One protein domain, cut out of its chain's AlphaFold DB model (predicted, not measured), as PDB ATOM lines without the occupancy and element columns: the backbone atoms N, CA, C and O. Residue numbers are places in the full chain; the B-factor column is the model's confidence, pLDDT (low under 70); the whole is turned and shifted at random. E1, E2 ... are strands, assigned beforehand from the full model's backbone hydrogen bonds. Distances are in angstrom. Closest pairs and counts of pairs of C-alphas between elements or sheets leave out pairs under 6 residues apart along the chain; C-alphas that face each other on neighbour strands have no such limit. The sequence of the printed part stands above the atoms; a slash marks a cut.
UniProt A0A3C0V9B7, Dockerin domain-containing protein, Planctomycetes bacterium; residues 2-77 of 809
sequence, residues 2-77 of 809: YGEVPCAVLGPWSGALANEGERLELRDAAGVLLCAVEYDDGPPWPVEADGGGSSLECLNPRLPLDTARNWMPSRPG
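This is residues 2 to 77 of the 809 residues of the protein "Dockerin domain-containing protein" of Planctomycetes bacterium (UniProt A0A3C0V9B7). There is little regular structure: a long two-stranded hairpin, E1 and E2, lies along one side, with a tiny hairpin, E3 and E4, apart from it and residues 3 to 16 sticking out. The printed part has 76 residues, 22 of them in four named strands, E1 to E4 along the chain, with no named helix. It is all strand, both sheets antiparallel, and compact, with radius of gyration of the C-alphas 13.1 A and spans of 32 by 29 by 28 A.

E1, residues 20 to 27, starts at C-alpha 20 (-20.335, -25.668, 40.216) and is 20.9 A long. E2, residues 33 to 40, is 20.1 A. E3 is residues 56 to 58, 7.0 A; E4, residues 71 to 73, 7.2 A, ends at C-alpha 73 (-18.297, -40.008, 30.984).

Hairpin E1 and E2 is antiparallel at 164 degrees; N 24 and O 37, 2.8 A apart, are within hydrogen-bond range. Hairpin E3 and E4 is antiparallel at 139 degrees, with N 57 and O 72 at 2.8 A. E1 and E2 are each apart from E3 and E4.

The farthest C-alphas, Ala 30 and Gly 77, are 34.4 A apart. The printed part has no cut. Links E2 to E3 and E3 to E4 are long. pLDDT is under 70 at residues 2 to 16, 18 to 20 and 50 to 53.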
ATOM      1  N   TYR A   2     -20.134 -55.869  43.847       34.41
ATOM      2  CA  TYR A   2     -21.009 -54.931  43.135       34.41
ATOM      3  C   TYR A   2     -20.813 -55.301  41.661       34.41
ATOM      4  O   TYR A   2     -19.665 -55.398  41.227       34.41
ATOM      5  N   GLY A   3     -21.895 -55.646  40.957       40.78
ATOM      6  CA  GLY A   3     -21.858 -56.122  39.564       40.78
ATOM      7  C   GLY A   3     -22.220 -57.598  39.327       40.78
ATOM      8  O   GLY A   3     -22.420 -57.970  38.179       40.78
ATOM      9  N   GLU A   4     -22.368 -58.423  40.373       41.53
ATOM     10  CA  GLU A   4     -22.831 -59.827  40.246       41.53
ATOM     11  C   GLU A   4     -24.188 -60.101  40.916       41.53
ATOM     12  O   GLU A   4     -24.742 -61.189  40.790       41.53
ATOM     13  N   VAL A   5     -24.754 -59.111  41.611       44.16
ATOM     14  CA  VAL A   5     -26.077 -59.201  42.241       44.16
ATOM     15  C   VAL A   5     -26.965 -58.140  41.591       44.16
ATOM     16  O   VAL A   5     -26.505 -57.000  41.486       44.16
ATOM     17  N   PRO A   6     -28.199 -58.461  41.154       45.34
ATOM     18  CA  PRO A   6     -29.133 -57.453  40.664       45.34
ATOM     19  C   PRO A   6     -29.412 -56.459  41.798       45.34
ATOM     20  O   PRO A   6     -30.124 -56.777  42.750       45.34
ATOM     21  N   CYS A   7     -28.788 -55.281  41.748       54.12
ATOM     22  CA  CYS A   7     -29.052 -54.219  42.706       54.12
ATOM     23  C   CYS A   7     -30.305 -53.449  42.280       54.12
ATOM     24  O   CYS A   7     -30.584 -53.286  41.089       54.12
ATOM     25  N   ALA A   8     -31.073 -52.974  43.259       57.91
ATOM     26  CA  ALA A   8     -32.120 -52.001  42.997       57.91
ATOM     27  C   ALA A   8     -31.465 -50.711  42.482       57.91
ATOM     28  O   ALA A   8     -30.604 -50.140  43.152       57.91
ATOM     29  N   VAL A   9     -31.854 -50.267  41.286       58.91
ATOM     30  CA  VAL A   9     -31.467 -48.956  40.758       58.91
ATOM     31  C   VAL A   9     -32.186 -47.899  41.596       58.91
ATOM     32  O   VAL A   9     -33.414 -47.868  41.621       58.91
ATOM     33  N   LEU A  10     -31.431 -47.065  42.311       63.41
ATOM     34  CA  LEU A  10     -31.974 -45.934  43.063       63.41
ATOM     35  C   LEU A  10     -32.065 -44.723  42.131       63.41
ATOM     36  O   LEU A  10     -31.047 -44.247  41.633       63.41
ATOM     37  N   GLY A  11     -33.284 -44.259  41.869       64.94
ATOM     38  CA  GLY A  11     -33.564 -43.124  40.993       64.94
ATOM     39  C   GLY A  11     -34.950 -43.214  40.336       64.94
ATOM     40  O   GLY A  11     -35.723 -44.117  40.666       64.94
ATOM     41  N   PRO A  12     -35.260 -42.308  39.391       62.56
ATOM     42  CA  PRO A  12     -34.445 -41.153  39.007       62.56
ATOM     43  C   PRO A  12     -34.387 -40.110  40.132       62.56
ATOM     44  O   PRO A  12     -35.362 -39.901  40.850       62.56
ATOM     45  N   TRP A  13     -33.230 -39.470  40.297       67.12
ATOM     46  CA  TRP A  13     -33.124 -38.279  41.135       67.12
ATOM     47  C   TRP A  13     -33.803 -37.105  40.417       67.12
ATOM     48  O   TRP A  13     -33.632 -36.944  39.212       67.12
ATOM     49  N   SER A  14     -34.606 -36.326  41.144       62.84
ATOM     50  CA  SER A  14     -35.440 -35.250  40.589       62.84
ATOM     51  C   SER A  14     -35.038 -33.852  41.074       62.84
ATOM     52  O   SER A  14     -35.862 -32.941  41.034       62.84
ATOM     53  N   GLY A  15     -33.830 -33.697  41.624       65.50
ATOM     54  CA  GLY A  15     -33.299 -32.392  42.023       65.50
ATOM     55  C   GLY A  15     -32.596 -31.667  40.871       65.50
ATOM     56  O   GLY A  15     -32.610 -32.132  39.733       65.50
ATOM     57  N   ALA A  16     -31.977 -30.531  41.189       65.12
ATOM     58  CA  ALA A  16     -31.077 -29.798  40.302       65.12
ATOM     59  C   ALA A  16     -29.694 -29.708  40.957       65.12
ATOM     60  O   ALA A  16     -29.597 -29.512  42.171       65.12
ATOM     61  N   LEU A  17     -28.652 -29.971  40.172       71.00
ATOM     62  CA  LEU A  17     -27.264 -29.818  40.592       71.00
ATOM     63  C   LEU A  17     -26.872 -28.361  40.347       71.00
ATOM     64  O   LEU A  17     -27.426 -27.731  39.444       71.00
ATOM     65  N   ALA A  18     -25.984 -27.811  41.176       66.25
ATOM     66  CA  ALA A  18     -25.475 -26.464  40.929       66.25
ATOM     67  C   ALA A  18     -24.494 -26.457  39.746       66.25
ATOM     68  O   ALA A  18     -24.337 -25.408  39.124       66.25
ATOM     69  N   ASN A  19     -23.934 -27.632  39.416       68.44
ATOM     70  CA  ASN A  19     -22.916 -27.877  38.403       68.44
ATOM     71  C   ASN A  19     -21.611 -27.093  38.649       68.44
ATOM     72  O   ASN A  19     -20.874 -26.803  37.719       68.44
ATOM     73  N   GLU A  20     -21.328 -26.704  39.894       66.94
ATOM     74  CA  GLU A  20     -20.335 -25.668  40.216       66.94
ATOM     75  C   GLU A  20     -19.613 -25.941  41.540       66.94
ATOM     76  O   GLU A  20     -19.594 -25.118  42.461       66.94
ATOM     77  N   GLY A  21     -19.016 -27.126  41.656       71.00
ATOM     78  CA  GLY A  21     -18.242 -27.517  42.832       71.00
ATOM     79  C   GLY A  21     -19.106 -27.978  44.006       71.00
ATOM     80  O   GLY A  21     -18.617 -28.036  45.137       71.00
ATOM     81  N   GLU A  22     -20.390 -28.293  43.794       78.62
ATOM     82  CA  GLU A  22     -21.222 -28.795  44.880       78.62
ATOM     83  C   GLU A  22     -20.708 -30.125  45.431       78.62
ATOM     84  O   GLU A  22     -20.217 -31.014  44.729       78.62
ATOM     85  N   ARG A  23     -20.889 -30.287  46.739       84.94
ATOM     86  CA  ARG A  23     -20.544 -31.521  47.427       84.94
ATOM     87  C   ARG A  23     -21.685 -32.526  47.307       84.94
ATOM     88  O   ARG A  23     -22.699 -32.418  47.995       84.94
ATOM     89  N   LEU A  24     -21.493 -33.536  46.469       84.12
ATOM     90  CA  LEU A  24     -22.386 -34.679  46.326       84.12
ATOM     91  C   LEU A  24     -22.072 -35.709  47.405       84.12
ATOM     92  O   LEU A  24     -20.930 -36.136  47.539       84.12
ATOM     93  N   GLU A  25     -23.081 -36.141  48.158       86.62
ATOM     94  CA  GLU A  25     -22.941 -37.174  49.184       86.62
ATOM     95  C   GLU A  25     -23.803 -38.393  48.853       86.62
ATOM     96  O   GLU A  25     -25.027 -38.299  48.746       86.62
ATOM     97  N   LEU A  26     -23.177 -39.565  48.767       81.00
ATOM     98  CA  LEU A  26     -23.885 -40.837  48.736       81.00
ATOM     99  C   LEU A  26     -23.979 -41.382  50.160       81.00
ATOM    100  O   LEU A  26     -22.960 -41.640  50.801       81.00
ATOM    101  N   ARG A  27     -25.202 -41.587  50.649       82.31
ATOM    102  CA  ARG A  27     -25.482 -42.152  51.975       82.31
ATOM    103  C   ARG A  27     -26.239 -43.470  51.855       82.31
ATOM    104  O   ARG A  27     -27.004 -43.663  50.913       82.31
ATOM    105  N   ASP A  28     -26.015 -44.379  52.797       79.56
ATOM    106  CA  ASP A  28     -26.780 -45.623  52.879       79.56
ATOM    107  C   ASP A  28     -28.182 -45.408  53.481       79.56
ATOM    108  O   ASP A  28     -28.561 -44.304  53.878       79.56
ATOM    109  N   ALA A  29     -28.968 -46.486  53.571       80.00
ATOM    110  CA  ALA A  29     -30.324 -46.444  54.120       80.00
ATOM    111  C   ALA A  29     -30.388 -46.060  55.614       80.00
ATOM    112  O   ALA A  29     -31.456 -45.695  56.100       80.00
ATOM    113  N   ALA A  30     -29.272 -46.143  56.346       86.94
ATOM    114  CA  ALA A  30     -29.153 -45.701  57.732       86.94
ATOM    115  C   ALA A  30     -28.643 -44.247  57.846       86.94
ATOM    116  O   ALA A  30     -28.464 -43.746  58.957       86.94
ATOM    117  N   GLY A  31     -28.421 -43.561  56.719       82.56
ATOM    118  CA  GLY A  31     -27.906 -42.193  56.656       82.56
ATOM    119  C   GLY A  31     -26.384 -42.089  56.800       82.56
ATOM    120  O   GLY A  31     -25.855 -40.974  56.871       82.56
ATOM    121  N   VAL A  32     -25.665 -43.216  56.834       87.62
ATOM    122  CA  VAL A  32     -24.202 -43.245  56.932       87.62
ATOM    123  C   VAL A  32     -23.605 -42.796  55.603       87.62
ATOM    124  O   VAL A  32     -23.999 -43.282  54.545       87.62
ATOM    125  N   LEU A  33     -22.651 -41.864  55.652       84.06
ATOM    126  CA  LEU A  33     -21.927 -41.394  54.471       84.06
ATOM    127  C   LEU A  33     -21.058 -42.521  53.898       84.06
ATOM    128  O   LEU A  33     -20.156 -43.008  54.575       84.06
ATOM    129  N   LEU A  34     -21.335 -42.913  52.655       79.75
ATOM    130  CA  LEU A  34     -20.568 -43.901  51.898       79.75
ATOM    131  C   LEU A  34     -19.446 -43.233  51.101       79.75
ATOM    132  O   LEU A  34     -18.308 -43.692  51.144       79.75
ATOM    133  N   CYS A  35     -19.755 -42.147  50.393       80.75
ATOM    134  CA  CYS A  35     -18.760 -41.307  49.734       80.75
ATOM    135  C   CYS A  35     -19.261 -39.871  49.598       80.75
ATOM    136  O   CYS A  35     -20.465 -39.613  49.639       80.75
ATOM    137  N   ALA A  36     -18.320 -38.945  49.442       86.44
ATOM    138  CA  ALA A  36     -18.606 -37.573  49.069       86.44
ATOM    139  C   ALA A  36     -17.635 -37.131  47.980       86.44
ATOM    140  O   ALA A  36     -16.486 -37.573  47.981       86.44
ATOM    141  N   VAL A  37     -18.088 -36.263  47.086       86.25
ATOM    142  CA  VAL A  37     -17.236 -35.679  46.058       86.25
ATOM    143  C   VAL A  37     -17.660 -34.252  45.742       86.25
ATOM    144  O   VAL A  37     -18.849 -33.955  45.765       86.25
ATOM    145  N   GLU A  38     -16.692 -33.379  45.487       86.25
ATOM    146  CA  GLU A  38     -16.932 -32.028  44.975       86.25
ATOM    147  C   GLU A  38     -16.944 -32.107  43.451       86.25
ATOM    148  O   GLU A  38     -15.899 -32.260  42.815       86.25
ATOM    149  N   TYR A  39     -18.150 -32.133  42.891       81.31
ATOM    150  CA  TYR A  39     -18.367 -32.274  41.458       81.31
ATOM    151  C   TYR A  39     -18.401 -30.900  40.791       81.31
ATOM    152  O   TYR A  39     -19.052 -29.989  41.291       81.31
ATOM    153  N   ASP A  40     -17.729 -30.783  39.651       77.69
ATOM    154  CA  ASP A  40     -17.755 -29.618  38.766       77.69
ATOM    155  C   ASP A  40     -18.104 -30.110  37.350       77.69
ATOM    156  O   ASP A  40     -17.810 -31.262  37.010       77.69
ATOM    157  N   ASP A  41     -18.746 -29.280  36.533       75.75
ATOM    158  CA  ASP A  41     -19.010 -29.582  35.123       75.75
ATOM    159  C   ASP A  41     -17.858 -29.155  34.189       75.75
ATOM    160  O   ASP A  41     -17.866 -29.488  33.001       75.75
ATOM    161  N   GLY A  42     -16.826 -28.495  34.730       78.25
ATOM    162  CA  GLY A  42     -15.603 -28.094  34.036       78.25
ATOM    163  C   GLY A  42     -14.366 -28.970  34.314       78.25
ATOM    164  O   GLY A  42     -14.335 -29.785  35.238       78.25
ATOM    165  N   PRO A  43     -13.273 -28.811  33.537       80.25
ATOM    166  CA  PRO A  43     -12.002 -29.483  33.812       80.25
ATOM    167  C   PRO A  43     -11.529 -29.259  35.263       80.25
ATOM    168  O   PRO A  43     -11.594 -28.132  35.747       80.25
ATOM    169  N   PRO A  44     -10.997 -30.285  35.959       82.19
ATOM    170  CA  PRO A  44     -10.558 -31.586  35.446       82.19
ATOM    171  C   PRO A  44     -11.662 -32.665  35.375       82.19
ATOM    172  O   PRO A  44     -11.371 -33.823  35.030       82.19
ATOM    173  N   TRP A  45     -12.912 -32.318  35.698       85.44
ATOM    174  CA  TRP A  45     -14.066 -33.196  35.515       85.44
ATOM    175  C   TRP A  45     -14.437 -33.340  34.031       85.44
ATOM    176  O   TRP A  45     -14.015 -32.537  33.195       85.44
ATOM    177  N   PRO A  46     -15.147 -34.415  33.647       77.69
ATOM    178  CA  PRO A  46     -15.531 -34.619  32.259       77.69
ATOM    179  C   PRO A  46     -16.745 -33.767  31.888       77.69
ATOM    180  O   PRO A  46     -17.844 -34.001  32.387       77.69
ATOM    181  N   VAL A  47     -16.545 -32.862  30.934       75.81
ATOM    182  CA  VAL A  47     -17.583 -31.966  30.403       75.81
ATOM    183  C   VAL A  47     -18.685 -32.718  29.646       75.81
ATOM    184  O   VAL A  47     -19.801 -32.241  29.524       75.81
ATOM    185  N   GLU A  48     -18.429 -33.926  29.130       73.38
ATOM    186  CA  GLU A  48     -19.421 -34.658  28.328       73.38
ATOM    187  C   GLU A  48     -20.599 -35.194  29.151       73.38
ATOM    188  O   GLU A  48     -21.615 -35.606  28.573       73.38
ATOM    189  N   ALA A  49     -20.443 -35.242  30.479       71.06
ATOM    190  CA  ALA A  49     -21.523 -35.544  31.409       71.06
ATOM    191  C   ALA A  49     -22.469 -34.345  31.623       71.06
ATOM    192  O   ALA A  49     -23.599 -34.546  32.068       71.06
ATOM    193  N   ASP A  50     -22.044 -33.138  31.245       69.62
ATOM    194  CA  ASP A  50     -22.837 -31.916  31.308       69.62
ATOM    195  C   ASP A  50     -23.488 -31.608  29.951       69.62
ATOM    196  O   ASP A  50     -22.836 -31.252  28.971       69.62
ATOM    197  N   GLY A  51     -24.794 -31.864  29.839       59.69
ATOM    198  CA  GLY A  51     -25.593 -31.577  28.636       59.69
ATOM    199  C   GLY A  51     -25.269 -32.410  27.380       59.69
ATOM    200  O   GLY A  51     -26.094 -32.515  26.470       59.69
ATOM    201  N   GLY A  52     -24.113 -33.080  27.332       61.69
ATOM    202  CA  GLY A  52     -23.673 -33.934  26.225       61.69
ATOM    203  C   GLY A  52     -24.399 -35.280  26.143       61.69
ATOM    204  O   GLY A  52     -24.263 -35.990  25.147       61.69
ATOM    205  N   GLY A  53     -25.175 -35.639  27.167       64.19
ATOM    206  CA  GLY A  53     -25.989 -36.854  27.242       64.19
ATOM    207  C   GLY A  53     -25.301 -38.046  27.910       64.19
ATOM    208  O   GLY A  53     -25.980 -39.027  28.204       64.19
ATOM    209  N   SER A  54     -23.988 -38.014  28.161       75.94
ATOM    210  CA  SER A  54     -23.318 -39.074  28.932       75.94
ATOM    211  C   SER A  54     -23.706 -38.993  30.413       75.94
ATOM    212  O   SER A  54     -23.908 -37.906  30.935       75.94
ATOM    213  N   SER A  55     -23.755 -40.121  31.124       80.31
ATOM    214  CA  SER A  55     -23.774 -40.094  32.595       80.31
ATOM    215  C   SER A  55     -22.350 -40.118  33.139       80.31
ATOM    216  O   SER A  55     -21.484 -40.766  32.554       80.31
ATOM    217  N   LEU A  56     -22.107 -39.505  34.291       83.94
ATOM    218  CA  LEU A  56     -20.831 -39.626  34.988       83.94
ATOM    219  C   LEU A  56     -20.714 -41.000  35.674       83.94
ATOM    220  O   LEU A  56     -21.574 -41.382  36.467       83.94
ATOM    221  N   GLU A  57     -19.666 -41.763  35.366       87.31
ATOM    222  CA  GLU A  57     -19.439 -43.115  35.884       87.31
ATOM    223  C   GLU A  57     -18.077 -43.235  36.583       87.31
ATOM    224  O   GLU A  57     -17.046 -42.799  36.073       87.31
ATOM    225  N   CYS A  58     -18.061 -43.884  37.749       88.38
ATOM    226  CA  CYS A  58     -16.836 -44.207  38.482       88.38
ATOM    227  C   CYS A  58     -16.053 -45.332  37.775       88.38
ATOM    228  O   CYS A  58     -16.643 -46.357  37.423       88.38
ATOM    229  N   LEU A  59     -14.729 -45.214  37.628       89.62
ATOM    230  CA  LEU A  59     -13.912 -46.289  37.042       89.62
ATOM    231  C   LEU A  59     -13.732 -47.457  38.014       89.62
ATOM    232  O   LEU A  59     -13.919 -48.614  37.635       89.62
ATOM    233  N   ASN A  60     -13.354 -47.166  39.262       89.19
ATOM    234  CA  ASN A  60     -13.065 -48.181  40.265       89.19
ATOM    235  C   ASN A  60     -13.572 -47.773  41.660       89.19
ATOM    236  O   ASN A  60     -12.922 -46.984  42.347       89.19
ATOM    237  N   PRO A  61     -14.667 -48.372  42.156       84.75
ATOM    238  CA  PRO A  61     -15.249 -48.001  43.446       84.75
ATOM    239  C   PRO A  61     -14.414 -48.433  44.662       84.75
ATOM    240  O   PRO A  61     -14.814 -48.190  45.796       84.75
ATOM    241  N   ARG A  62     -13.288 -49.132  44.457       86.12
ATOM    242  CA  ARG A  62     -12.349 -49.515  45.528       86.12
ATOM    243  C   ARG A  62     -11.205 -48.519  45.704       86.12
ATOM    244  O   ARG A  62     -10.402 -48.694  46.615       86.12
ATOM    245  N   LEU A  63     -11.100 -47.542  44.811       87.25
ATOM    246  CA  LEU A  63     -10.119 -46.466  44.866       87.25
ATOM    247  C   LEU A  63     -10.793 -45.184  45.379       87.25
ATOM    248  O   LEU A  63     -12.025 -45.147  45.435       87.25
ATOM    249  N   PRO A  64     -10.020 -44.155  45.779       85.81
ATOM    250  CA  PRO A  64     -10.583 -42.896  46.258       85.81
ATOM    251  C   PRO A  64     -11.641 -42.339  45.295       85.81
ATOM    252  O   PRO A  64     -11.456 -42.340  44.075       85.81
ATOM    253  N   LEU A  65     -12.789 -41.946  45.850       85.00
ATOM    254  CA  LEU A  65     -13.962 -41.461  45.110       85.00
ATOM    255  C   LEU A  65     -14.065 -39.931  45.118       85.00
ATOM    256  O   LEU A  65     -14.828 -39.367  44.341       85.00
ATOM    257  N   ASP A  66     -13.280 -39.280  45.968       84.25
ATOM    258  CA  ASP A  66     -13.166 -37.838  46.176       84.25
ATOM    259  C   ASP A  66     -12.217 -37.153  45.173       84.25
ATOM    260  O   ASP A  66     -11.827 -36.008  45.367       84.25
ATOM    261  N   THR A  67     -11.849 -37.836  44.082       84.94
ATOM    262  CA  THR A  67     -10.988 -37.304  43.015       84.94
ATOM    263  C   THR A  67     -11.631 -37.469  41.643       84.94
ATOM    264  O   THR A  67     -12.076 -38.564  41.287       84.94
ATOM    265  N   ALA A  68     -11.580 -36.417  40.817       87.56
ATOM    266  CA  ALA A  68     -12.012 -36.437  39.415       87.56
ATOM    267  C   ALA A  68     -11.274 -37.498  38.567       87.56
ATOM    268  O   ALA A  68     -11.768 -37.920  37.516       87.56
ATOM    269  N   ARG A  69     -10.101 -37.975  39.019       90.00
ATOM    270  CA  ARG A  69      -9.306 -39.025  38.358       90.00
ATOM    271  C   ARG A  69     -10.064 -40.355  38.244       90.00
ATOM    272  O   ARG A  69      -9.819 -41.122  37.315       90.00
ATOM    273  N   ASN A  70     -10.988 -40.626  39.169       90.69
ATOM    274  CA  ASN A  70     -11.754 -41.873  39.230       90.69
ATOM    275  C   ASN A  70     -13.152 -41.779  38.588       90.69
ATOM    276  O   ASN A  70     -13.947 -42.709  38.714       90.69
ATOM    277  N   TRP A  71     -13.452 -40.700  37.861       88.81
ATOM    278  CA  TRP A  71     -14.743 -40.493  37.197       88.81
ATOM    279  C   TRP A  71     -14.563 -40.200  35.711       88.81
ATOM    280  O   TRP A  71     -13.649 -39.475  35.335       88.81
ATOM    281  N   MET A  72     -15.414 -40.768  34.857       86.38
ATOM    282  CA  MET A  72     -15.380 -40.626  33.395       86.38
ATOM    283  C   MET A  72     -16.802 -40.567  32.824       86.38
ATOM    284  O   MET A  72     -17.727 -41.097  33.440       86.38
ATOM    285  N   PRO A  73     -17.002 -39.976  31.636       80.75
ATOM    286  CA  PRO A  73     -18.297 -40.008  30.984       80.75
ATOM    287  C   PRO A  73     -18.579 -41.433  30.497       80.75
ATOM    288  O   PRO A  73     -17.703 -42.112  29.952       80.75
ATOM    289  N   SER A  74     -19.815 -41.892  30.677       81.12
ATOM    290  CA  SER A  74     -20.264 -43.200  30.214       81.12
ATOM    291  C   SER A  74     -20.029 -43.338  28.714       81.12
ATOM    292  O   SER A  74     -20.326 -42.416  27.950       81.12
ATOM    293  N   ARG A  75     -19.584 -44.511  28.272       76.75
ATOM    294  CA  ARG A  75     -19.463 -44.829  26.850       76.75
ATOM    295  C   ARG A  75     -20.815 -45.341  26.351       76.75
ATOM    296  O   ARG A  75     -21.248 -46.403  26.807       76.75
ATOM    297  N   PRO A  76     -21.490 -44.633  25.427       70.25
ATOM    298  CA  PRO A  76     -22.784 -45.067  24.917       70.25
ATOM    299  C   PRO A  76     -22.641 -46.446  24.274       70.25
ATOM    300  O   PRO A  76     -21.724 -46.670  23.489       70.25
ATOM    301  N   GLY A  77     -23.525 -47.384  24.602       74.00
ATOM    302  CA  GLY A  77     -23.615 -48.653  23.881       74.00
ATOM    303  C   GLY A  77     -24.298 -48.478  22.522       74.00
ATOM    304  O   GLY A  77     -24.934 -47.459  22.255       74.00
TER     305      GLY A  77